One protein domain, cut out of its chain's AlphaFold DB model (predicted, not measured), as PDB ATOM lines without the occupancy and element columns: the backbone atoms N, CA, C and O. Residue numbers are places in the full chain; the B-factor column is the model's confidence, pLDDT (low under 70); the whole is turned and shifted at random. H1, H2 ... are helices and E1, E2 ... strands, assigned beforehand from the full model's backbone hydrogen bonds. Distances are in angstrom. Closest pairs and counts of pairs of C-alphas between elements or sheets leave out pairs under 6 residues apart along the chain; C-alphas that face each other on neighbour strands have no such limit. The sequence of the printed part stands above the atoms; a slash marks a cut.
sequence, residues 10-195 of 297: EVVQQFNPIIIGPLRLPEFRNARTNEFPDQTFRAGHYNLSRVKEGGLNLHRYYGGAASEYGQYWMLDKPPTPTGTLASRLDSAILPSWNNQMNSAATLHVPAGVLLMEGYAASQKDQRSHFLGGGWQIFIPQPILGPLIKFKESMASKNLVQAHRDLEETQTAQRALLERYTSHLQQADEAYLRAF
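Overview. This is residues 10 to 195 of the 297 residues of an uncharacterized protein of Hypsibius dujardini (UniProt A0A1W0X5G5). A strongly twisted four-strand sheet, E1 E2 E5 E6, and a long two-strand ribbon, E3 and E4, form the body, and a helical hairpin, H3 and H4, lies across one end of it. H4 is much the longer arm, and its residues 188 to 195 stick out past the body. The printed part has 186 residues, with four named helices and six named strands in the order E1 H1 E2 E3 H2 E4 E5 E6 H3 H4. Both sheets are antiparallel and the class is mixed, helices and strands. The whole is compact, with a radius of gyration of the C-alphas of 17.2 A, and spans 54 by 49 by 28 A.

Arrangement. E1, residues 10 to 15, is an edge strand antiparallel to E2, residues 46 to 51, with N 12 and O 48 2.8 A apart. H1, residues 37 to 40, is on this sheet at a height of 8.6 A. E2 is antiparallel to E5, residues 114 to 119, with N 49 and O 115 2.9 A apart. E5 and E6, residues 135 to 138, form a hairpin, with N 136 and O 118 2.8 A apart. Residues 72 to 73 pair antiparallel with residues 137 to 138 of E6. E3, residues 56 to 64, is antiparallel to E4, residues 99 to 109, with N 58 and O 107 2.8 A apart; E4 bends by 92 degrees at residue 102. H2, residues 85 to 90, is not on the four-strand sheet. H3, residues 141 to 155, and H4, residues 159 to 195, form a helical hairpin: they touch, at a shallow tilt of 15 degrees, opposite ways, with Phe 150 and Ala 162 their closest C-alphas at 4.8 A. H4 touches H3 with residues 159 to 173 alone, and it only grazes the four-strand sheet with residues 169 to 174. The closest C-alphas of E4 and H3 are those of His 108 and Lys 151, 6.7 A apart. Every O i to N i+4 pair is within hydrogen-bond range in H2 and H4, and 10 of 11 are in H3; H1 is too short for such a pair.

Along the chain. E1 begins at C-alpha 10, (195.125, 119.912, 262.613). E3 measures 26.5 A, E4 23.3 A and H3 20.9 A. H4 measures 53.4 A and ends at C-alpha 195, (224.508, 104.121, 276.072).

Size, cuts and confidence. The C-alphas farthest apart are those of Lys 157 and Phe 195, at 56.7 A. The printed part has no cut. The links E1 to H1, E3 to H2 and E5 to E6 are long. Mean pLDDT of the printed part is 91.3, and no printed residue is under 70.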
ATOM      1  N   GLU A  10     195.178 121.195 261.912       94.56
ATOM      2  CA  GLU A  10     195.125 119.912 262.613       94.56
ATOM      3  C   GLU A  10     196.538 119.538 263.054       94.56
ATOM      4  O   GLU A  10     197.444 119.492 262.220       94.56
ATOM      5  N   VAL A  11     196.746 119.261 264.343       95.06
ATOM      6  CA  VAL A  11     198.064 118.827 264.819       95.06
ATOM      7  C   VAL A  11     198.359 117.408 264.363       95.06
ATOM      8  O   VAL A  11     197.620 116.475 264.653       95.06
ATOM      9  N   VAL A  12     199.488 117.270 263.674       94.75
ATOM     10  CA  VAL A  12     200.046 115.998 263.212       94.75
ATOM     11  C   VAL A  12     201.000 115.432 264.259       94.75
ATOM     12  O   VAL A  12     200.981 114.236 264.528       94.75
ATOM     13  N   GLN A  13     201.843 116.284 264.852       93.06
ATOM     14  CA  GLN A  13     202.825 115.873 265.856       93.06
ATOM     15  C   GLN A  13     203.192 117.030 266.787       93.06
ATOM     16  O   GLN A  13     203.226 118.186 266.366       93.06
ATOM     17  N   GLN A  14     203.497 116.712 268.045       94.06
ATOM     18  CA  GLN A  14     203.993 117.667 269.035       94.06
ATOM     19  C   GLN A  14     205.479 117.434 269.304       94.06
ATOM     20  O   GLN A  14     205.927 116.290 269.404       94.06
ATOM     21  N   PHE A  15     206.227 118.521 269.463       94.38
ATOM     22  CA  PHE A  15     207.658 118.516 269.748       94.38
ATOM     23  C   PHE A  15     207.968 119.301 271.015       94.38
ATOM     24  O   PHE A  15     207.243 120.221 271.400       94.38
ATOM     25  N   ASN A  16     209.050 118.907 271.679       92.81
ATOM     26  CA  ASN A  16     209.518 119.503 272.926       92.81
ATOM     27  C   ASN A  16     211.023 119.203 273.105       92.81
ATOM     28  O   ASN A  16     211.613 118.522 272.266       92.81
ATOM     29  N   PRO A  17     211.679 119.668 274.182       89.31
ATOM     30  CA  PRO A  17     213.108 119.408 274.383       89.31
ATOM     31  C   PRO A  17     213.516 117.926 274.473       89.31
ATOM     32  O   PRO A  17     214.698 117.632 274.316       89.31
ATOM     33  N   ILE A  18     212.574 117.014 274.741       86.00
ATOM     34  CA  ILE A  18     212.798 115.561 274.794       86.00
ATOM     35  C   ILE A  18     212.555 114.933 273.414       86.00
ATOM     36  O   ILE A  18     213.386 114.164 272.942       86.00
ATOM     37  N   ILE A  19     211.438 115.275 272.762       88.19
ATOM     38  CA  ILE A  19     211.076 114.786 271.424       88.19
ATOM     39  C   ILE A  19     211.574 115.792 270.387       88.19
ATOM     40  O   ILE A  19     210.908 116.792 270.094       88.19
ATOM     41  N   ILE A  20     212.756 115.521 269.835       90.12
ATOM     42  CA  ILE A  20     213.439 116.432 268.915       90.12
ATOM     43  C   ILE A  20     212.642 116.540 267.616       90.12
ATOM     44  O   ILE A  20     212.404 115.539 266.948       90.12
ATOM     45  N   GLY A  21     212.261 117.759 267.231       93.38
ATOM     46  CA  GLY A  21     211.567 118.022 265.967       93.38
ATOM     47  C   GLY A  21     212.462 118.594 264.853       93.38
ATOM     48  O   GLY A  21     213.643 118.882 265.081       93.38
ATOM     49  N   PRO A  22     211.908 118.826 263.649       95.06
ATOM     50  CA  PRO A  22     212.660 119.224 262.453       95.06
ATOM     51  C   PRO A  22     213.387 120.567 262.586       95.06
ATOM     52  O   PRO A  22     214.357 120.810 261.875       95.06
ATOM     53  N   LEU A  23     212.977 121.439 263.509       94.88
ATOM     54  CA  LEU A  23     213.647 122.722 263.746       94.88
ATOM     55  C   LEU A  23     215.047 122.597 264.363       94.88
ATOM     56  O   LEU A  23     215.775 123.584 264.400       94.88
ATOM     57  N   ARG A  24     215.447 121.402 264.811       92.88
ATOM     58  CA  ARG A  24     216.813 121.109 265.279       92.88
ATOM     59  C   ARG A  24     217.747 120.577 264.200       92.88
ATOM     60  O   ARG A  24     218.887 120.230 264.499       92.88
ATOM     61  N   LEU A  25     217.285 120.524 262.955       93.88
ATOM     62  CA  LEU A  25     218.138 120.158 261.839       93.88
ATOM     63  C   LEU A  25     219.328 121.131 261.714       93.88
ATOM     64  O   LEU A  25     219.122 122.348 261.799       93.88
ATOM     65  N   PRO A  26     220.566 120.631 261.512       91.75
ATOM     66  CA  PRO A  26     221.772 121.459 261.490       91.75
ATOM     67  C   PRO A  26     221.711 122.648 260.525       91.75
ATOM     68  O   PRO A  26     222.244 123.710 260.841       91.75
ATOM     69  N   GLU A  27     221.031 122.514 259.383       91.50
ATOM     70  CA  GLU A  27     220.879 123.589 258.397       91.50
ATOM     71  C   GLU A  27     220.074 124.800 258.894       91.50
ATOM     72  O   GLU A  27     220.187 125.885 258.328       91.50
ATOM     73  N   PHE A  28     219.269 124.645 259.948       93.38
ATOM     74  CA  PHE A  28     218.497 125.744 260.530       93.38
ATOM     75  C   PHE A  28     219.237 126.499 261.621       93.38
ATOM     76  O   PHE A  28     218.742 127.510 262.123       93.38
ATOM     77  N   ARG A  29     220.424 126.032 261.991       92.75
ATOM     78  CA  ARG A  29     221.227 126.657 263.024       92.75
ATOM     79  C   ARG A  29     221.690 128.033 262.570       92.75
ATOM     80  O   ARG A  29     222.381 128.178 261.562       92.75
ATOM     81  N   ASN A  30     221.342 129.058 263.337       88.31
ATOM     82  CA  ASN A  30     221.759 130.415 263.034       88.31
ATOM     83  C   ASN A  30     223.282 130.532 263.181       88.31
ATOM     84  O   ASN A  30     223.825 130.339 264.267       88.31
ATOM     85  N   ALA A  31     223.979 130.877 262.098       87.75
ATOM     86  CA  ALA A  31     225.440 130.968 262.099       87.75
ATOM     87  C   ALA A  31     225.993 132.072 263.022       87.75
ATOM     88  O   ALA A  31     227.141 131.991 263.446       87.75
ATOM     89  N   ARG A  32     225.194 133.103 263.333       84.69
ATOM     90  CA  ARG A  32     225.595 134.216 264.205       84.69
ATOM     91  C   ARG A  32     225.270 133.947 265.666       84.69
ATOM     92  O   ARG A  32     226.114 134.196 266.517       84.69
ATOM     93  N   THR A  33     224.054 133.481 265.954       83.94
ATOM     94  CA  THR A  33     223.594 133.298 267.341       83.94
ATOM     95  C   THR A  33     223.823 131.897 267.872       83.94
ATOM     96  O   THR A  33     223.750 131.707 269.077       83.94
ATOM     97  N   ASN A  34     224.163 130.926 267.012       87.94
ATOM     98  CA  ASN A  34     224.381 129.529 267.394       87.94
ATOM     99  C   ASN A  34     223.097 128.825 267.895       87.94
ATOM    100  O   ASN A  34     223.168 127.712 268.421       87.94
ATOM    101  N   GLU A  35     221.938 129.461 267.708       90.12
ATOM    102  CA  GLU A  35     220.620 129.016 268.164       90.12
ATOM    103  C   GLU A  35     219.840 128.329 267.040       90.12
ATOM    104  O   GLU A  35     220.035 128.601 265.851       90.12
ATOM    105  N   PHE A  36     218.927 127.445 267.435       94.19
ATOM    106  CA  PHE A  36     217.970 126.799 266.541       94.19
ATOM    107  C   PHE A  36     216.597 127.489 266.631       94.19
ATOM    108  O   PHE A  36     216.262 128.033 267.687       94.19
ATOM    109  N   PRO A  37     215.769 127.456 265.568       93.88
ATOM    110  CA  PRO A  37     214.448 128.081 265.582       93.88
ATOM    111  C   PRO A  37     213.490 127.546 266.653       93.88
ATOM    112  O   PRO A  37     212.612 128.291 267.083       93.88
ATOM    113  N   ASP A  38     213.647 126.301 267.120       94.00
ATOM    114  CA  ASP A  38     212.825 125.747 268.208       94.00
ATOM    115  C   ASP A  38     212.933 126.583 269.495       94.00
ATOM    116  O   ASP A  38     211.959 126.715 270.228       94.00
ATOM    117  N   GLN A  39     214.076 127.231 269.730       92.62
ATOM    118  CA  GLN A  39     214.312 128.093 270.895       92.62
ATOM    119  C   GLN A  39     213.494 129.388 270.861       92.62
ATOM    120  O   GLN A  39     213.349 130.059 271.881       92.62
ATOM    121  N   THR A  40     212.925 129.738 269.704       92.12
ATOM    122  CA  THR A  40     211.984 130.859 269.591       92.12
ATOM    123  C   THR A  40     210.575 130.492 270.050       92.12
ATOM    124  O   THR A  40     209.752 131.385 270.235       92.12
ATOM    125  N   PHE A  41     210.303 129.205 270.284       94.69
ATOM    126  CA  PHE A  41     209.056 128.722 270.859       94.69
ATOM    127  C   PHE A  41     209.196 128.517 272.367       94.69
ATOM    128  O   PHE A  41     210.253 128.145 272.881       94.69
ATOM    129  N   ARG A  42     208.115 128.766 273.106       94.00
ATOM    130  CA  ARG A  42     208.077 128.729 274.567       94.00
ATOM    131  C   ARG A  42     208.558 127.370 275.070       94.00
ATOM    132  O   ARG A  42     207.941 126.345 274.799       94.00
ATOM    133  N   ALA A  43     209.670 127.388 275.806       91.81
ATOM    134  CA  ALA A  43     210.354 126.197 276.313       91.81
ATOM    135  C   ALA A  43     210.718 125.151 275.230       91.81
ATOM    136  O   ALA A  43     210.899 123.980 275.547       91.81
ATOM    137  N   GLY A  44     210.828 125.546 273.956       93.38
ATOM    138  CA  GLY A  44     211.082 124.627 272.843       93.38
ATOM    139  C   GLY A  44     209.867 123.803 272.404       93.38
ATOM    140  O   GLY A  44     210.037 122.830 271.674       93.38
ATOM    141  N   HIS A  45     208.657 124.152 272.856       95.06
ATOM    142  CA  HIS A  45     207.428 123.434 272.514       95.06
ATOM    143  C   HIS A  45     206.763 124.013 271.268       95.06
ATOM    144  O   HIS A  45     206.402 125.189 271.241       95.06
ATOM    145  N   TYR A  46     206.529 123.170 270.269       96.31
ATOM    146  CA  TYR A  46     205.780 123.527 269.067       96.31
ATOM    147  C   TYR A  46     205.109 122.293 268.470       96.31
ATOM    148  O   TYR A  46     205.476 121.155 268.759       96.31
ATOM    149  N   ASN A  47     204.136 122.532 267.607       96.00
ATOM    150  CA  ASN A  47     203.415 121.510 266.876       96.00
ATOM    151  C   ASN A  47     203.787 121.568 265.398       96.00
ATOM    152  O   ASN A  47     204.006 122.644 264.843       96.00
ATOM    153  N   LEU A  48     203.808 120.409 264.753       96.19
ATOM    154  CA  LEU A  48     203.652 120.300 263.313       96.19
ATOM    155  C   LEU A  48     202.173 120.121 263.022       96.19
ATOM    156  O   LEU A  48     201.582 119.113 263.411       96.19
ATOM    157  N   SER A  49     201.592 121.084 262.321       96.25
ATOM    158  CA  SER A  49     200.165 121.101 262.030       96.25
ATOM    159  C   SER A  49     199.910 121.169 260.539       96.25
ATOM    160  O   SER A  49     200.623 121.843 259.805       96.25
ATOM    161  N   ARG A  50     198.867 120.489 260.081       96.31
ATOM    162  CA  ARG A  50     198.391 120.521 258.703       96.31
ATOM    163  C   ARG A  50     197.298 121.568 258.560       96.31
ATOM    164  O   ARG A  50     196.348 121.576 259.338       96.31
ATOM    165  N   VAL A  51     197.409 122.428 257.553       96.44
ATOM    166  CA  VAL A  51     196.341 123.373 257.203       96.44
ATOM    167  C   VAL A  51     195.129 122.601 256.675       96.44
ATOM    168  O   VAL A  51     195.265 121.767 255.776       96.44
ATOM    169  N   LYS A  52     193.951 122.868 257.243       95.62
ATOM    170  CA  LYS A  52     192.680 122.245 256.850       95.62
ATOM    171  C   LYS A  52     192.137 122.832 255.546       95.62
ATOM    172  O   LYS A  52     192.705 123.752 254.953       95.62
ATOM    173  N   GLU A  53     191.021 122.274 255.091       92.31
ATOM    174  CA  GLU A  53     190.257 122.804 253.965       92.31
ATOM    175  C   GLU A  53     189.897 124.289 254.174       92.31
ATOM    176  O   GLU A  53     189.655 124.730 255.295       92.31
ATOM    177  N   GLY A  54     189.915 125.077 253.093       88.44
ATOM    178  CA  GLY A  54     189.728 126.535 253.133       88.44
ATOM    179  C   GLY A  54     191.020 127.352 253.286       88.44
ATOM    180  O   GLY A  54     191.014 128.554 253.018       88.44
ATOM    181  N   GLY A  55     192.140 126.708 253.627       93.50
ATOM    182  CA  GLY A  55     193.434 127.371 253.761       93.50
ATOM    183  C   GLY A  55     193.534 128.258 255.005       93.50
ATOM    184  O   GLY A  55     192.666 128.271 255.878       93.50
ATOM    185  N   LEU A  56     194.632 129.000 255.105       94.62
ATOM    186  CA  LEU A  56     194.969 129.787 256.285       94.62
ATOM    187  C   LEU A  56     195.654 131.089 255.894       94.62
ATOM    188  O   LEU A  56     196.626 131.083 255.147       94.62
ATOM    189  N   ASN A  57     195.171 132.212 256.418       94.25
ATOM    190  CA  ASN A  57     195.845 133.492 256.236       94.25
ATOM    191  C   ASN A  57     196.807 133.729 257.391       94.25
ATOM    192  O   ASN A  57     196.419 133.691 258.555       94.25
ATOM    193  N   LEU A  58     198.060 133.972 257.035       95.06
ATOM    194  CA  LEU A  58     199.136 134.300 257.948       95.06
ATOM    195  C   LEU A  58     199.534 135.753 257.770       95.06
ATOM    196  O   LEU A  58     199.543 136.275 256.655       95.06
ATOM    197  N   HIS A  59     199.927 136.386 258.864       92.81
ATOM    198  CA  HIS A  59     200.285 137.791 258.893       92.81
ATOM    199  C   HIS A  59     201.655 138.013 259.521       92.81
ATOM    200  O   HIS A  59     202.103 137.243 260.365       92.81
ATOM    201  N   ARG A  60     202.343 139.083 259.132       92.44
ATOM    202  CA  ARG A  60     203.588 139.501 259.789       92.44
ATOM    203  C   ARG A  60     203.795 140.995 259.682       92.44
ATOM    204  O   ARG A  60     203.471 141.588 258.657       92.44
ATOM    205  N   TYR A  61     204.403 141.573 260.709       91.81
ATOM    206  CA  TYR A  61     204.957 142.918 260.636       91.81
ATOM    207  C   TYR A  61     206.376 142.887 260.063       91.81
ATOM    208  O   TYR A  61     207.190 142.039 260.442       91.81
ATOM    209  N   TYR A  62     206.686 143.832 259.183       92.31
ATOM    210  CA  TYR A  62     208.003 144.000 258.572       92.31
ATOM    211  C   TYR A  62     208.389 145.485 258.467       92.31
ATOM    212  O   TYR A  62     207.613 146.364 258.853       92.31
ATOM    213  N   GLY A  63     209.613 145.756 258.004       89.56
ATOM    214  CA  GLY A  63     210.182 147.103 257.916       89.56
ATOM    215  C   GLY A  63     211.621 147.180 258.421       89.56
ATOM    216  O   GLY A  63     212.085 146.305 259.154       89.56
ATOM    217  N   GLY A  64     212.339 148.247 258.066       89.88
ATOM    218  CA  GLY A  64     213.767 148.377 258.371       89.88
ATOM    219  C   GLY A  64     214.584 147.285 257.676       89.88
ATOM    220  O   GLY A  64     214.567 147.185 256.454       89.88
ATOM    221  N   ALA A  65     215.284 146.452 258.450       88.12
ATOM    222  CA  ALA A  65     216.047 145.316 257.922       88.12
ATOM    223  C   ALA A  65     215.198 144.047 257.706       88.12
ATOM    224  O   ALA A  65     215.676 143.083 257.106       88.12
ATOM    225  N   ALA A  66     213.957 144.013 258.203       88.69
ATOM    226  CA  ALA A  66     213.073 142.865 258.045       88.69
ATOM    227  C   ALA A  66     212.330 142.930 256.702       88.69
ATOM    228  O   ALA A  66     211.542 143.848 256.470       88.69
ATOM    229  N   SER A  67     212.547 141.926 255.846       91.44
ATOM    230  CA  SER A  67     211.860 141.794 254.557       91.44
ATOM    231  C   SER A  67     210.370 141.477 254.715       91.44
ATOM    232  O   SER A  67     209.933 140.962 255.751       91.44
ATOM    233  N   GLU A  68     209.587 141.733 253.665       91.94
ATOM    234  CA  GLU A  68     208.171 141.341 253.597       91.94
ATOM    235  C   GLU A  68     207.993 139.830 253.817       91.94
ATOM    236  O   GLU A  68     207.100 139.414 254.547       91.94
ATOM    237  N   TYR A  69     208.896 139.020 253.259       91.94
ATOM    238  CA  TYR A  69     208.826 137.561 253.254       91.94
ATOM    239  C   TYR A  69     209.921 136.918 254.111       91.94
ATOM    240  O   TYR A  69     210.937 136.427 253.622       91.94
ATOM    241  N   GLY A  70     209.712 136.928 255.424       92.06
ATOM    242  CA  GLY A  70     210.546 136.193 256.376       92.06
ATOM    243  C   GLY A  70     209.827 134.975 256.953       92.06
ATOM    244  O   GLY A  70     208.665 134.719 256.663       92.06
ATOM    245  N   GLN A  71     210.528 134.229 257.804       93.94
ATOM    246  CA  GLN A  71     210.094 132.893 258.238       93.94
ATOM    247  C   GLN A  71     209.060 132.889 259.365       93.94
ATOM    248  O   GLN A  71     208.394 131.880 259.556       93.94
ATOM    249  N   TYR A  72     208.934 133.992 260.103       93.50
ATOM    250  CA  TYR A  72     208.040 134.103 261.253       93.50
ATOM    251  C   TYR A  72     206.753 134.839 260.884       93.50
ATOM    252  O   TYR A  72     206.799 135.909 260.263       93.50
ATOM    253  N   TRP A  73     205.631 134.251 261.287       94.69
ATOM    254  CA  TRP A  73     204.269 134.684 260.994       94.69
ATOM    255  C   TRP A  73     203.377 134.547 262.232       94.69
ATOM    256  O   TRP A  73     203.710 133.843 263.182       94.69
ATOM    257  N   MET A  74     202.235 135.219 262.205       91.75
ATOM    258  CA  MET A  74     201.197 135.234 263.232       91.75
ATOM    259  C   MET A  74     199.850 134.920 262.581       91.75
ATOM    260  O   MET A  74     199.660 135.173 261.389       91.75
ATOM    261  N   LEU A  75     198.912 134.396 263.364       87.75
ATOM    262  CA  LEU A  75     197.546 134.134 262.899       87.75
ATOM    263  C   LEU A  75     196.638 135.342 263.015       87.75
ATOM    264  O   LEU A  75     195.786 135.564 262.156       87.75
ATOM    265  N   ASP A  76     196.827 136.124 264.069       83.44
ATOM    266  CA  ASP A  76     195.988 137.278 264.306       83.44
ATOM    267  C   ASP A  76     196.294 138.353 263.274       83.44
ATOM    268  O   ASP A  76     197.444 138.758 263.059       83.44
ATOM    269  N   LYS A  77     195.234 138.816 262.615       82.75
ATOM    270  CA  LYS A  77     195.339 139.913 261.668       82.75
ATOM    271  C   LYS A  77     195.779 141.177 262.415       82.75
ATOM    272  O   LYS A  77     195.095 141.588 263.354       82.75
ATOM    273  N   PRO A  78     196.855 141.842 261.963       77.56
ATOM    274  CA  PRO A  78     197.252 143.155 262.442       77.56
ATOM    275  C   PRO A  78     196.060 144.125 262.462       77.56
ATOM    276  O   PRO A  78     195.451 144.335 261.406       77.56
ATOM    277  N   PRO A  79     195.722 144.749 263.607       75.19
ATOM    278  CA  PRO A  79     194.659 145.756 263.652       75.19
ATOM    279  C   PRO A  79     195.046 147.019 262.868       75.19
ATOM    280  O   PRO A  79     194.186 147.752 262.387       75.19
ATOM    281  N   THR A  80     196.350 147.251 262.704       78.25
ATOM    282  CA  THR A  80     196.945 148.363 261.963       78.25
ATOM    283  C   THR A  80     198.136 147.869 261.134       78.25
ATOM    284  O   THR A  80     198.809 146.929 261.563       78.25
ATOM    285  N   PRO A  81     198.452 148.497 259.981       75.69
ATOM    286  CA  PRO A  81     199.642 148.163 259.185       75.69
ATOM    287  C   PRO A  81     200.959 148.397 259.935       75.69
ATOM    288  O   PRO A  81     201.945 147.709 259.687       75.69
ATOM    289  N   THR A  82     200.951 149.342 260.875       79.88
ATOM    290  CA  THR A  82     202.059 149.617 261.793       79.88
ATOM    291  C   THR A  82     201.847 148.855 263.097       79.88
ATOM    292  O   THR A  82     200.746 148.862 263.643       79.88
ATOM    293  N   GLY A  83     202.886 148.203 263.605       75.31
ATOM    294  CA  GLY A  83     202.850 147.432 264.840       75.31
ATOM    295  C   GLY A  83     202.620 148.291 266.076       75.31
ATOM    296  O   GLY A  83     203.185 149.375 266.212       75.31
ATOM    297  N   THR A  84     201.820 147.774 267.006       80.56
ATOM    298  CA  THR A  84     201.662 148.370 268.338       80.56
ATOM    299  C   THR A  84     202.749 147.867 269.292       80.56
ATOM    300  O   THR A  84     203.412 146.860 269.024       80.56
ATOM    301  N   LEU A  85     202.917 148.533 270.442       77.19
ATOM    302  CA  LEU A  85     203.788 148.029 271.510       77.19
ATOM    303  C   LEU A  85     203.357 146.626 271.970       77.19
ATOM    304  O   LEU A  85     204.215 145.765 272.127       77.19
ATOM    305  N   ALA A  86     202.050 146.380 272.113       76.81
ATOM    306  CA  ALA A  86     201.516 145.068 272.481       76.81
ATOM    307  C   ALA A  86     201.944 143.988 271.474       76.81
ATOM    308  O   ALA A  86     202.565 143.003 271.856       76.81
ATOM    309  N   SER A  87     201.771 144.243 270.172       76.12
ATOM    310  CA  SER A  87     202.193 143.307 269.121       76.12
ATOM    311  C   SER A  87     203.699 143.011 269.145       76.12
ATOM    312  O   SER A  87     204.121 141.901 268.834       76.12
ATOM    313  N   ARG A  88     204.533 143.995 269.507       80.81
ATOM    314  CA  ARG A  88     205.980 143.785 269.665       80.81
ATOM    315  C   ARG A  88     206.299 142.910 270.879       80.81
ATOM    316  O   ARG A  88     207.199 142.076 270.784       80.81
ATOM    317  N   LEU A  89     205.595 143.120 271.994       77.19
ATOM    318  CA  LEU A  89     205.767 142.360 273.234       77.19
ATOM    319  C   LEU A  89     205.331 140.901 273.064       77.19
ATOM    320  O   LEU A  89     206.089 140.004 273.435       77.19
ATOM    321  N   ASP A  90     204.169 140.674 272.450       78.12
ATOM    322  CA  ASP A  90     203.580 139.343 272.261       78.12
ATOM    323  C   ASP A  90     204.412 138.481 271.306       78.12
ATOM    324  O   ASP A  90     204.688 137.314 271.592       78.12
ATOM    325  N   SER A  91     204.879 139.071 270.205       77.00
ATOM    326  CA  SER A  91     205.733 138.396 269.216       77.00
ATOM    327  C   SER A  91     207.222 138.467 269.556       77.00
ATOM    328  O   SER A  91     208.057 138.039 268.762       77.00
ATOM    329  N   ALA A  92     207.559 139.054 270.708       82.31
ATOM    330  CA  ALA A  92     208.913 139.203 271.227       82.31
ATOM    331  C   ALA A  92     209.936 139.741 270.196       82.31
ATOM    332  O   ALA A  92     211.087 139.309 270.147       82.31
ATOM    333  N   ILE A  93     209.535 140.713 269.366       80.75
ATOM    334  CA  ILE A  93     210.368 141.238 268.270       80.75
ATOM    335  C   ILE A  93     211.385 142.246 268.818       80.75
ATOM    336  O   ILE A  93     211.069 143.434 268.964       80.75
ATOM    337  N   LEU A  94     212.614 141.793 269.085       81.38
ATOM    338  CA  LEU A  94     213.674 142.629 269.662       81.38
ATOM    339  C   LEU A  94     213.997 143.853 268.785       81.38
ATOM    340  O   LEU A  94     214.094 143.731 267.559       81.38
ATOM    341  N   PRO A  95     214.231 145.042 269.378       78.38
ATOM    342  CA  PRO A  95     214.613 146.228 268.612       78.38
ATOM    343  C   PRO A  95     215.952 146.058 267.884       78.38
ATOM    344  O   PRO A  95     216.124 146.585 266.786       78.38
ATOM    345  N   SER A  96     216.882 145.285 268.458       80.31
ATOM    346  CA  SER A  96     218.190 144.976 267.862       80.31
ATOM    347  C   SER A  96     218.106 144.243 266.522       80.31
ATOM    348  O   SER A  96     219.041 144.314 265.728       80.31
ATOM    349  N   TRP A  97     216.977 143.599 266.215       82.62
ATOM    350  CA  TRP A  97     216.732 142.974 264.911       82.62
ATOM    351  C   TRP A  97     216.391 143.988 263.812       82.62
ATOM    352  O   TRP A  97     216.224 143.609 262.655       82.62
ATOM    353  N   ASN A  98     216.274 145.276 264.161       84.56
ATOM    354  CA  ASN A  98     215.964 146.381 263.257       84.56
ATOM    355  C   ASN A  98     214.683 146.153 262.426       84.56
ATOM    356  O   ASN A  98     214.578 146.599 261.281       84.56
ATOM    357  N   ASN A  99     213.701 145.451 263.008       87.44
ATOM    358  CA  ASN A  99     212.349 145.369 262.467       87.44
ATOM    359  C   ASN A  99     211.544 146.584 262.950       87.44
ATOM    360  O   ASN A  99     211.148 146.673 264.122       87.44
ATOM    361  N   GLN A 100     211.313 147.522 262.033       87.00
ATOM    362  CA  GLN A 100     210.572 148.753 262.311       87.00
ATOM    363  C   GLN A 100     209.065 148.520 262.474       87.00
ATOM    364  O   GLN A 100     208.395 149.376 263.043       87.00
ATOM    365  N   MET A 101     208.540 147.369 262.035       88.19
ATOM    366  CA  MET A 101     207.113 147.027 262.085       88.19
ATOM    367  C   MET A 101     206.219 148.131 261.493       88.19
ATOM    368  O   MET A 101     205.145 148.400 262.016       88.19
ATOM    369  N   ASN A 102     206.664 148.810 260.436       89.75
ATOM    370  CA  ASN A 102     205.927 149.909 259.800       89.75
ATOM    371  C   ASN A 102     205.094 149.450 258.595       89.75
ATOM    372  O   ASN A 102     204.497 150.267 257.898       89.75
ATOM    373  N   SER A 103     205.065 148.148 258.328       90.94
ATOM    374  CA  SER A 103     204.229 147.532 257.306       90.94
ATOM    375  C   SER A 103     203.808 146.129 257.733       90.94
ATOM    376  O   SER A 103     204.446 145.505 258.587       90.94
ATOM    377  N   ALA A 104     202.733 145.626 257.126       91.31
ATOM    378  CA  ALA A 104     202.192 144.302 257.394       91.31
ATOM    379  C   ALA A 104     202.007 143.519 256.091       91.31
ATOM    380  O   ALA A 104     201.479 144.048 255.115       91.31
ATOM    381  N   ALA A 105     202.427 142.259 256.087       92.50
ATOM    382  CA  ALA A 105     202.256 141.344 254.969       92.50
ATOM    383  C   ALA A 105     201.208 140.285 255.310       92.50
ATOM    384  O   ALA A 105     201.031 139.924 256.475       92.50
ATOM    385  N   THR A 106     200.535 139.775 254.280       94.12
ATOM    386  CA  THR A 106     199.641 138.618 254.387       94.12
ATOM    387  C   THR A 106     200.066 137.545 253.390       94.12
ATOM    388  O   THR A 106     200.368 137.845 252.227       94.12
ATOM    389  N   LEU A 107     200.081 136.298 253.850       95.44
ATOM    390  CA  LEU A 107     200.342 135.104 253.062       95.44
ATOM    391  C   LEU A 107     199.159 134.149 253.214       95.44
ATOM    392  O   LEU A 107     198.821 133.761 254.327       95.44
ATOM    393  N   HIS A 108     198.545 133.773 252.095       94.44
ATOM    394  CA  HIS A 108     197.560 132.701 252.083       94.44
ATOM    395  C   HIS A 108     198.280 131.363 251.920       94.44
ATOM    396  O   HIS A 108     198.986 131.151 250.934       94.44
ATOM    397  N   VAL A 109     198.105 130.473 252.889       96.25
ATOM    398  CA  VAL A 109     198.655 129.122 252.891       96.25
ATOM    399  C   VAL A 109     197.539 128.145 252.509       96.25
ATOM    400  O   VAL A 109     196.523 128.091 253.206       96.25
ATOM    401  N   PRO A 110     197.691 127.376 251.419       96.19
ATOM    402  CA  PRO A 110     196.667 126.441 250.979       96.19
ATOM    403  C   PRO A 110     196.553 125.221 251.904       96.19
ATOM    404  O   PRO A 110     197.450 124.912 252.694       96.19
ATOM    405  N   ALA A 111     195.434 124.507 251.776       95.81
ATOM    406  CA  ALA A 111     195.179 123.266 252.497       95.81
ATOM    407  C   ALA A 111     196.275 122.212 252.254       95.81
ATOM    408  O   ALA A 111     196.868 122.129 251.178       95.81
ATOM    409  N   GLY A 112     196.532 121.381 253.264       95.25
ATOM    410  CA  GLY A 112     197.506 120.290 253.213       95.25
ATOM    411  C   GLY A 112     198.951 120.693 253.517       95.25
ATOM    412  O   GLY A 112     199.759 119.815 253.815       95.25
ATOM    413  N   VAL A 113     199.279 121.988 253.511       96.56
ATOM    414  CA  VAL A 113     200.613 122.480 253.882       96.56
ATOM    415  C   VAL A 113     200.844 122.275 255.378       96.56
ATOM    416  O   VAL A 113     199.989 122.587 256.206       96.56
ATOM    417  N   LEU A 114     202.019 121.759 255.729       96.69
ATOM    418  CA  LEU A 114     202.477 121.642 257.114       96.69
ATOM    419  C   LEU A 114     203.129 122.935 257.643       96.69
ATOM    420  O   LEU A 114     203.954 123.554 256.971       96.69
ATOM    421  N   LEU A 115     202.806 123.308 258.877       96.25
ATOM    422  CA  LEU A 115     203.298 124.495 259.576       96.25
ATOM    423  C   LEU A 115     203.903 124.104 260.926       96.25
ATOM    424  O   LEU A 115     203.420 123.174 261.567       96.25
ATOM    425  N   MET A 116     204.947 124.816 261.357       96.75
ATOM    426  CA  MET A 116     205.492 124.696 262.712       96.75
ATOM    427  C   MET A 116     204.929 125.826 263.565       96.75
ATOM    428  O   MET A 116     205.254 126.986 263.319       96.75
ATOM    429  N   GLU A 117     204.076 125.507 264.533       95.44
ATOM    430  CA  GLU A 117     203.316 126.507 265.282       95.44
ATOM    431  C   GLU A 117     203.360 126.307 266.797       95.44
ATOM    432  O   GLU A 117     203.427 125.187 267.296       95.44
ATOM    433  N   GLY A 118     203.331 127.405 267.544       94.62
ATOM    434  CA  GLY A 118     203.356 127.386 269.001       94.62
ATOM    435  C   GLY A 118     203.501 128.785 269.585       94.62
ATOM    436  O   GLY A 118     203.592 129.776 268.864       94.62
ATOM    437  N   TYR A 119     203.543 128.884 270.909       92.62
ATOM    438  CA  TYR A 119     203.713 130.175 271.575       92.62
ATOM    439  C   TYR A 119     205.147 130.686 271.446       92.62
ATOM    440  O   TYR A 119     206.085 129.927 271.670       92.62
ATOM    441  N   ALA A 120     205.325 131.977 271.175       91.94
ATOM    442  CA  ALA A 120     206.634 132.619 271.184       91.94
ATOM    443  C   ALA A 120     207.272 132.567 272.587       91.94
ATOM    444  O   ALA A 120     206.608 132.789 273.609       91.94
ATOM    445  N   ALA A 121     208.570 132.277 272.634       91.81
ATOM    446  CA  ALA A 121     209.391 132.379 273.833       91.81
ATOM    447  C   ALA A 121     209.689 133.840 274.187       91.81
ATOM    448  O   ALA A 121     209.633 134.731 273.339       91.81
ATOM    449  N   SER A 122     210.089 134.065 275.439       89.50
ATOM    450  CA  SER A 122     210.668 135.341 275.840       89.50
ATOM    451  C   SER A 122     211.971 135.599 275.086       89.50
ATOM    452  O   SER A 122     212.829 134.717 275.027       89.50
ATOM    453  N   GLN A 123     212.151 136.815 274.585       85.94
ATOM    454  CA  GLN A 123     213.370 137.255 273.916       85.94
ATOM    455  C   GLN A 123     214.043 138.340 274.744       85.94
ATOM    456  O   GLN A 123     213.383 139.243 275.261       85.94
ATOM    457  N   LYS A 124     215.368 138.274 274.857       86.69
ATOM    458  CA  LYS A 124     216.151 139.286 275.565       86.69
ATOM    459  C   LYS A 124     217.388 139.671 274.773       86.69
ATOM    460  O   LYS A 124     218.072 138.815 274.222       86.69
ATOM    461  N   ASP A 125     217.697 140.955 274.775       82.62
ATOM    462  CA  ASP A 125     219.003 141.478 274.396       82.62
ATOM    463  C   ASP A 125     219.546 142.379 275.516       82.62
ATOM    464  O   ASP A 125     219.000 142.432 276.618       82.62
ATOM    465  N   GLN A 126     220.651 143.077 275.258       80.38
ATOM    466  CA  GLN A 126     221.274 143.964 276.247       80.38
ATOM    467  C   GLN A 126     220.371 145.126 276.697       80.38
ATOM    468  O   GLN A 126     220.659 145.753 277.714       80.38
ATOM    469  N   ARG A 127     219.328 145.468 275.931       80.06
ATOM    470  CA  ARG A 127     218.516 146.681 276.112       80.06
ATOM    471  C   ARG A 127     217.032 146.399 276.317       80.06
ATOM    472  O   ARG A 127     216.298 147.310 276.679       80.06
ATOM    473  N   SER A 128     216.560 145.196 276.019       79.81
ATOM    474  CA  SER A 128     215.142 144.845 276.004       79.81
ATOM    475  C   SER A 128     214.925 143.417 276.480       79.81
ATOM    476  O   SER A 128     215.711 142.519 276.189       79.81
ATOM    477  N   HIS A 129     213.813 143.207 277.175       86.19
ATOM    478  CA  HIS A 129     213.319 141.888 277.539       86.19
ATOM    479  C   HIS A 129     211.823 141.841 277.249       86.19
ATOM    480  O   HIS A 129     211.042 142.559 277.873       86.19
ATOM    481  N   PHE A 130     211.433 141.018 276.282       86.06
ATOM    482  CA  PHE A 130     210.047 140.816 275.887       86.06
ATOM    483  C   PHE A 130     209.611 139.415 276.283       86.06
ATOM    484  O   PHE A 130     210.306 138.443 276.003       86.06
ATOM    485  N   LEU A 131     208.468 139.322 276.960       84.19
ATOM    486  CA  LEU A 131     207.976 138.071 277.540       84.19
ATOM    487  C   LEU A 131     207.524 137.059 276.479       84.19
ATOM    488  O   LEU A 131     207.536 135.856 276.745       84.19
ATOM    489  N   GLY A 132     207.149 137.534 275.287       87.00
ATOM    490  CA  GLY A 132     206.531 136.706 274.261       87.00
ATOM    491  C   GLY A 132     205.152 136.207 274.688       87.00
ATOM    492  O   GLY A 132     204.497 136.787 275.553       87.00
ATOM    493  N   GLY A 133     204.728 135.080 274.117       84.50
ATOM    494  CA  GLY A 133     203.431 134.463 274.399       84.50
ATOM    495  C   GLY A 133     202.353 134.678 273.344       84.50
ATOM    496  O   GLY A 133     201.289 134.083 273.480       84.50
ATOM    497  N   GLY A 134     202.632 135.435 272.285       87.25
ATOM    498  CA  GLY A 134     201.825 135.412 271.069       87.25
ATOM    499  C   GLY A 134     201.953 134.074 270.340       87.25
ATOM    500  O   GLY A 134     202.973 133.385 270.458       87.25
ATOM    501  N   TRP A 135     200.923 133.692 269.584       90.06
ATOM    502  CA  TRP A 135     201.005 132.528 268.704       90.06
ATOM    503  C   TRP A 135     201.907 132.838 267.512       90.06
ATOM    504  O   TRP A 135     201.702 133.821 266.795       90.06
ATOM    505  N   GLN A 136     202.905 131.992 267.297       93.25
ATOM    506  CA  GLN A 136     203.907 132.143 266.259       93.25
ATOM    507  C   GLN A 136     203.901 130.924 265.345       93.25
ATOM    508  O   GLN A 136     203.804 129.781 265.789       93.25
ATOM    509  N   ILE A 137     204.073 131.184 264.055       95.75
ATOM    510  CA  ILE A 137     204.248 130.177 263.019       95.75
ATOM    511  C   ILE A 137     205.606 130.392 262.366       95.75
ATOM    512  O   ILE A 137     205.935 131.498 261.936       95.75
ATOM    513  N   PHE A 138     206.390 129.326 262.279       96.19
ATOM    514  CA  PHE A 138     207.645 129.290 261.548       96.19
ATOM    515  C   PHE A 138     207.477 128.505 260.247       96.19
ATOM    516  O   PHE A 138     206.997 127.371 260.242       96.19
ATOM    517  N   ILE A 139     207.923 129.099 259.141       96.50
ATOM    518  CA  ILE A 139     207.984 128.458 257.827       96.50
ATOM    519  C   ILE A 139     209.441 128.491 257.338       96.50
ATOM    520  O   ILE A 139     209.986 129.571 257.088       96.50
ATOM    521  N   PRO A 140     210.104 127.330 257.185       94.62
ATOM    522  CA  PRO A 140     211.429 127.228 256.585       94.62
ATOM    523  C   PRO A 140     211.488 127.880 255.201       94.62
ATOM    524  O   PRO A 140     210.581 127.692 254.394       94.62
ATOM    525  N   GLN A 141     212.585 128.580 254.890       92.12
ATOM    526  CA  GLN A 141     212.777 129.229 253.583       92.12
ATOM    527  C   GLN A 141     212.523 128.309 252.371       92.12
ATOM    528  O   GLN A 141     211.838 128.755 251.450       92.12
ATOM    529  N   PRO A 142     212.963 127.030 252.364       93.50
ATOM    530  CA  PRO A 142     212.683 126.125 251.247       93.50
ATOM    531  C   PRO A 142     211.190 125.888 250.975       93.50
ATOM    532  O   PRO A 142     210.830 125.540 249.859       93.50
ATOM    533  N   ILE A 143     210.329 126.067 251.980       96.69
ATOM    534  CA  ILE A 143     208.868 125.930 251.867       96.69
ATOM    535  C   ILE A 143     208.235 127.298 251.586       96.69
ATOM    536  O   ILE A 143     207.314 127.411 250.781       96.69
ATOM    537  N   LEU A 144     208.744 128.353 252.229       96.38
ATOM    538  CA  LEU A 144     208.218 129.709 252.099       96.38
ATOM    539  C   LEU A 144     208.366 130.264 250.676       96.38
ATOM    540  O   LEU A 144     207.435 130.887 250.177       96.38
ATOM    541  N   GLY A 145     209.505 130.032 250.016       96.25
ATOM    542  CA  GLY A 145     209.747 130.507 248.648       96.25
ATOM    543  C   GLY A 145     208.670 130.043 247.655       96.25
ATOM    544  O   GLY A 145     208.011 130.886 247.048       96.25
ATOM    545  N   PRO A 146     208.434 128.726 247.520       97.19
ATOM    546  CA  PRO A 146     207.349 128.187 246.699       97.19
ATOM    547  C   PRO A 146     205.950 128.693 247.090       97.19
ATOM    548  O   PRO A 146     205.152 129.007 246.211       97.19
ATOM    549  N   LEU A 147     205.659 128.875 248.386       97.06
ATOM    550  CA  LEU A 147     204.381 129.450 248.839       97.06
ATOM    551  C   LEU A 147     204.165 130.897 248.371       97.06
ATOM    552  O   LEU A 147     203.034 131.302 248.095       97.06
ATOM    553  N   ILE A 148     205.233 131.689 248.282       96.38
ATOM    554  CA  ILE A 148     205.160 133.060 247.762       96.38
ATOM    555  C   ILE A 148     204.852 133.036 246.267       96.38
ATOM    556  O   ILE A 148     203.926 133.725 245.842       96.38
ATOM    557  N   LYS A 149     205.543 132.185 245.496       96.69
ATOM    558  CA  LYS A 149     205.237 131.994 244.069       96.69
ATOM    559  C   LYS A 149     203.784 131.558 243.876       96.69
ATOM    560  O   LYS A 149     203.069 132.151 243.077       96.69
ATOM    561  N   PHE A 150     203.306 130.618 244.695       96.50
ATOM    562  CA  PHE A 150     201.911 130.175 244.680       96.50
ATOM    563  C   PHE A 150     200.933 131.343 244.863       96.50
ATOM    564  O   PHE A 150     199.992 131.492 244.082       96.50
ATOM    565  N   LYS A 151     201.167 132.209 245.860       94.62
ATOM    566  CA  LYS A 151     200.365 133.425 246.085       94.62
ATOM    567  C   LYS A 151     200.358 134.328 244.846       94.62
ATOM    568  O   LYS A 151     199.295 134.817 244.461       94.62
ATOM    569  N   GLU A 152     201.511 134.558 244.227       95.25
ATOM    570  CA  GLU A 152     201.655 135.403 243.031       95.25
ATOM    571  C   GLU A 152     200.939 134.803 241.809       95.25
ATOM    572  O   GLU A 152     200.215 135.497 241.084       95.25
ATOM    573  N   SER A 153     201.057 133.492 241.616       96.31
ATOM    574  CA  SER A 153     200.369 132.739 240.568       96.31
ATOM    575  C   SER A 153     198.850 132.756 240.745       96.31
ATOM    576  O   SER A 153     198.109 132.953 239.781       96.31
ATOM    577  N   MET A 154     198.363 132.646 241.984       94.94
ATOM    578  CA  MET A 154     196.938 132.792 242.298       94.94
ATOM    579  C   MET A 154     196.440 134.219 242.038       94.94
ATOM    580  O   MET A 154     195.377 134.397 241.442       94.94
ATOM    581  N   ALA A 155     197.213 135.242 242.416       94.06
ATOM    582  CA  ALA A 155     196.866 136.646 242.178       94.06
ATOM    583  C   ALA A 155     196.800 136.992 240.678       94.06
ATOM    584  O   ALA A 155     195.922 137.741 240.249       94.06
ATOM    585  N   SER A 156     197.683 136.399 239.872       95.75
ATOM    586  CA  SER A 156     197.688 136.531 238.408       95.75
ATOM    587  C   SER A 156     196.684 135.616 237.694       95.75
ATOM    588  O   SER A 156     196.598 135.645 236.466       95.75
ATOM    589  N   LYS A 157     195.896 134.823 238.440       96.06
ATOM    590  CA  LYS A 157     194.941 133.824 237.922       96.06
ATOM    591  C   LYS A 157     195.587 132.761 237.018       96.06
ATOM    592  O   LYS A 157     194.903 132.131 236.213       96.06
ATOM    593  N   ASN A 158     196.890 132.524 237.163       97.31
ATOM    594  CA  ASN A 158     197.610 131.480 236.444       97.31
ATOM    595  C   ASN A 158     197.533 130.156 237.219       97.31
ATOM    596  O   ASN A 158     198.441 129.794 237.966       97.31
ATOM    597  N   LEU A 159     196.431 129.425 237.039       96.06
ATOM    598  CA  LEU A 159     196.151 128.197 237.794       96.06
ATOM    599  C   LEU A 159     197.161 127.070 237.530       96.06
ATOM    600  O   LEU A 159     197.459 126.297 238.437       96.06
ATOM    601  N   VAL A 160     197.711 126.988 236.315       97.75
ATOM    602  CA  VAL A 160     198.730 125.982 235.975       97.75
ATOM    603  C   VAL A 160     200.013 126.249 236.753       97.75
ATOM    604  O   VAL A 160     200.589 125.322 237.319       97.75
ATOM    605  N   GLN A 161     200.451 127.509 236.814       97.56
ATOM    606  CA  GLN A 161     201.631 127.864 237.594       97.56
ATOM    607  C   GLN A 161     201.370 127.717 239.095       97.56
ATOM    608  O   GLN A 161     202.192 127.133 239.788       97.56
ATOM    609  N   ALA A 162     200.190 128.122 239.578       96.50
ATOM    610  CA  ALA A 162     199.814 127.941 240.978       96.50
ATOM    611  C   ALA A 162     199.849 126.459 241.385       96.50
ATOM    612  O   ALA A 162     200.373 126.114 242.439       96.50
ATOM    613  N   HIS A 163     199.360 125.552 240.536       96.56
ATOM    614  CA  HIS A 163     199.453 124.122 240.814       96.56
ATOM    615  C   HIS A 163     200.911 123.653 240.954       96.56
ATOM    616  O   HIS A 163     201.243 122.997 241.938       96.56
ATOM    617  N   ARG A 164     201.797 124.064 240.038       97.75
ATOM    618  CA  ARG A 164     203.231 123.727 240.096       97.75
ATOM    619  C   ARG A 164     203.922 124.283 241.339       97.75
ATOM    620  O   ARG A 164     204.706 123.581 241.965       97.75
ATOM    621  N   ASP A 165     203.623 125.523 241.716       97.25
ATOM    622  CA  ASP A 165     204.203 126.156 242.907       97.25
ATOM    623  C   ASP A 165     203.754 125.437 244.196       97.25
ATOM    624  O   ASP A 165     204.521 125.287 245.156       97.25
ATOM    625  N   LEU A 166     202.516 124.928 244.218       96.38
ATOM    626  CA  LEU A 166     202.015 124.090 245.306       96.38
ATOM    627  C   LEU A 166     202.704 122.716 245.336       96.38
ATOM    628  O   LEU A 166     203.087 122.252 246.412       96.38
ATOM    629  N   GLU A 167     202.919 122.074 244.188       97.31
ATOM    630  CA  GLU A 167     203.688 120.825 244.100       97.31
ATOM    631  C   GLU A 167     205.149 121.013 244.548       97.31
ATOM    632  O   GLU A 167     205.705 120.155 245.245       97.31
ATOM    633  N   GLU A 168     205.768 122.149 244.209       97.75
ATOM    634  CA  GLU A 168     207.106 122.535 244.675       97.75
ATOM    635  C   GLU A 168     207.113 122.689 246.205       97.75
ATOM    636  O   GLU A 168     207.984 122.130 246.879       97.75
ATOM    637  N   THR A 169     206.092 123.344 246.774       97.19
ATOM    638  CA  THR A 169     205.899 123.465 248.231       97.19
ATOM    639  C   THR A 169     205.827 122.089 248.900       97.19
ATOM    640  O   THR A 169     206.549 121.818 249.862       97.19
ATOM    641  N   GLN A 170     204.987 121.190 248.384       96.38
ATOM    642  CA  GLN A 170     204.820 119.837 248.927       96.38
ATOM    643  C   GLN A 170     206.105 119.011 248.809       96.38
ATOM    644  O   GLN A 170     206.459 118.255 249.715       96.38
ATOM    645  N   THR A 171     206.838 119.171 247.709       97.81
ATOM    646  CA  THR A 171     208.125 118.502 247.494       97.81
ATOM    647  C   THR A 171     209.178 118.992 248.482       97.81
ATOM    648  O   THR A 171     209.859 118.169 249.095       97.81
ATOM    649  N   ALA A 172     209.257 120.301 248.732       97.00
ATOM    650  CA  ALA A 172     210.135 120.862 249.754       97.00
ATOM    651  C   ALA A 172     209.795 120.343 251.164       97.00
ATOM    652  O   ALA A 172     210.701 120.066 251.955       97.00
ATOM    653  N   GLN A 173     208.507 120.159 251.472       96.06
ATOM    654  CA  GLN A 173     208.057 119.583 252.743       96.06
ATOM    655  C   GLN A 173     208.447 118.116 252.897       96.06
ATOM    656  O   GLN A 173     208.989 117.748 253.937       96.06
ATOM    657  N   ARG A 174     208.234 117.289 251.868       96.56
ATOM    658  CA  ARG A 174     208.676 115.885 251.883       96.56
ATOM    659  C   ARG A 174     210.180 115.781 252.100       96.56
ATOM    660  O   ARG A 174     210.606 115.109 253.031       96.56
ATOM    661  N   ALA A 175     210.961 116.541 251.336       96.75
ATOM    662  CA  ALA A 175     212.414 116.551 251.470       96.75
ATOM    663  C   ALA A 175     212.869 116.981 252.878       96.75
ATOM    664  O   ALA A 175     213.845 116.452 253.407       96.75
ATOM    665  N   LEU A 176     212.177 117.942 253.504       95.81
ATOM    666  CA  LEU A 176     212.449 118.337 254.887       95.81
ATOM    667  C   LEU A 176     212.181 117.193 255.873       95.81
ATOM    668  O   LEU A 176     213.018 116.921 256.732       95.81
ATOM    669  N   LEU A 177     211.032 116.526 255.753       95.12
ATOM    670  CA  LEU A 177     210.654 115.420 256.636       95.12
ATOM    671  C   LEU A 177     211.559 114.193 256.455       95.12
ATOM    672  O   LEU A 177     211.878 113.526 257.436       95.12
ATOM    673  N   GLU A 178     212.027 113.921 255.238       96.12
ATOM    674  CA  GLU A 178     212.999 112.857 254.957       96.12
ATOM    675  C   GLU A 178     214.349 113.130 255.630       96.12
ATOM    676  O   GLU A 178     214.892 112.258 256.316       96.12
ATOM    677  N   ARG A 179     214.873 114.359 255.506       96.00
ATOM    678  CA  ARG A 179     216.102 114.766 256.211       96.00
ATOM    679  C   ARG A 179     215.942 114.681 257.722       96.00
ATOM    680  O   ARG A 179     216.823 114.157 258.396       96.00
ATOM    681  N   TYR A 180     214.812 115.149 258.243       95.00
ATOM    682  CA  TYR A 180     214.482 115.041 259.661       95.00
ATOM    683  C   TYR A 180     214.449 113.586 260.140       95.00
ATOM    684  O   TYR A 180     215.094 113.259 261.133       95.00
ATOM    685  N   THR A 181     213.781 112.698 259.402       94.06
ATOM    686  CA  THR A 181     213.709 111.267 259.732       94.06
ATOM    687  C   THR A 181     215.099 110.634 259.745       94.06
ATOM    688  O   THR A 181     215.448 109.916 260.679       94.06
ATOM    689  N   SER A 182     215.922 110.961 258.747       95.19
ATOM    690  CA  SER A 182     217.294 110.455 258.644       95.19
ATOM    691  C   SER A 182     218.166 110.959 259.800       95.19
ATOM    692  O   SER A 182     218.950 110.206 260.373       95.19
ATOM    693  N   HIS A 183     218.006 112.228 260.181       93.62
ATOM    694  CA  HIS A 183     218.702 112.819 261.319       93.62
ATOM    695  C   HIS A 183     218.297 112.167 262.647       93.62
ATOM    696  O   HIS A 183     219.164 111.874 263.467       93.62
ATOM    697  N   LEU A 184     217.004 111.892 262.849       92.88
ATOM    698  CA  LEU A 184     216.528 111.184 264.037       92.88
ATOM    699  C   LEU A 184     217.091 109.771 264.136       92.88
ATOM    700  O   LEU A 184     217.556 109.391 265.202       92.88
ATOM    701  N   GLN A 185     217.106 109.015 263.037       93.50
ATOM    702  CA  GLN A 185     217.691 107.671 263.026       93.50
ATOM    703  C   GLN A 185     219.166 107.704 263.440       93.50
ATOM    704  O   GLN A 185     219.592 106.928 264.292       93.50
ATOM    705  N   GLN A 186     219.936 108.658 262.911       94.25
ATOM    706  CA  GLN A 186     221.335 108.843 263.302       94.25
ATOM    707  C   GLN A 186     221.486 109.236 264.777       94.25
ATOM    708  O   GLN A 186     222.399 108.755 265.446       94.25
ATOM    709  N   ALA A 187     220.608 110.100 265.293       91.94
ATOM    710  CA  ALA A 187     220.619 110.513 266.694       91.94
ATOM    711  C   ALA A 187     220.270 109.352 267.637       91.94
ATOM    712  O   ALA A 187     220.952 109.161 268.643       91.94
ATOM    713  N   ASP A 188     219.261 108.555 267.292       94.00
ATOM    714  CA  ASP A 188     218.853 107.361 268.032       94.00
ATOM    715  C   ASP A 188     219.979 106.316 268.045       94.00
ATOM    716  O   ASP A 188     220.339 105.799 269.104       94.00
ATOM    717  N   GLU A 189     220.608 106.054 266.896       94.38
ATOM    718  CA  GLU A 189     221.767 105.164 266.809       94.38
ATOM    719  C   GLU A 189     222.947 105.672 267.640       94.38
ATOM    720  O   GLU A 189     223.578 104.894 268.356       94.38
ATOM    721  N   ALA A 190     223.264 106.965 267.559       93.50
ATOM    722  CA  ALA A 190     224.343 107.560 268.340       93.50
ATOM    723  C   ALA A 190     224.058 107.467 269.844       93.50
ATOM    724  O   ALA A 190     224.955 107.114 270.613       93.50
ATOM    725  N   TYR A 191     222.812 107.716 270.257       92.69
ATOM    726  CA  TYR A 191     222.368 107.573 271.640       92.69
ATOM    727  C   TYR A 191     222.530 106.130 272.125       92.69
ATOM    728  O   TYR A 191     223.152 105.896 273.160       92.69
ATOM    729  N   LEU A 192     222.043 105.153 271.356       92.88
ATOM    730  CA  LEU A 192     222.168 103.733 271.686       92.88
ATOM    731  C   LEU A 192     223.630 103.287 271.746       92.88
ATOM    732  O   LEU A 192     224.018 102.586 272.678       92.88
ATOM    733  N   ARG A 193     224.478 103.716 270.808       93.31
ATOM    734  CA  ARG A 193     225.917 103.407 270.841       93.31
ATOM    735  C   ARG A 193     226.593 104.006 272.070       93.31
ATOM    736  O   ARG A 193     227.349 103.307 272.739       93.31
ATOM    737  N   ALA A 194     226.314 105.267 272.400       91.19
ATOM    738  CA  ALA A 194     226.856 105.903 273.599       91.19
ATOM    739  C   ALA A 194     226.387 105.185 274.875       91.19
ATOM    740  O   ALA A 194     227.198 104.879 275.742       91.19
ATOM    741  N   PHE A 195     225.101 104.839 274.947       89.94
ATOM    742  CA  PHE A 195     224.508 104.121 276.072       89.94
ATOM    743  C   PHE A 195     225.116 102.720 276.266       89.94
ATOM    744  O   PHE A 195     225.427 102.318 277.384       89.94
TER     745      PHE A 195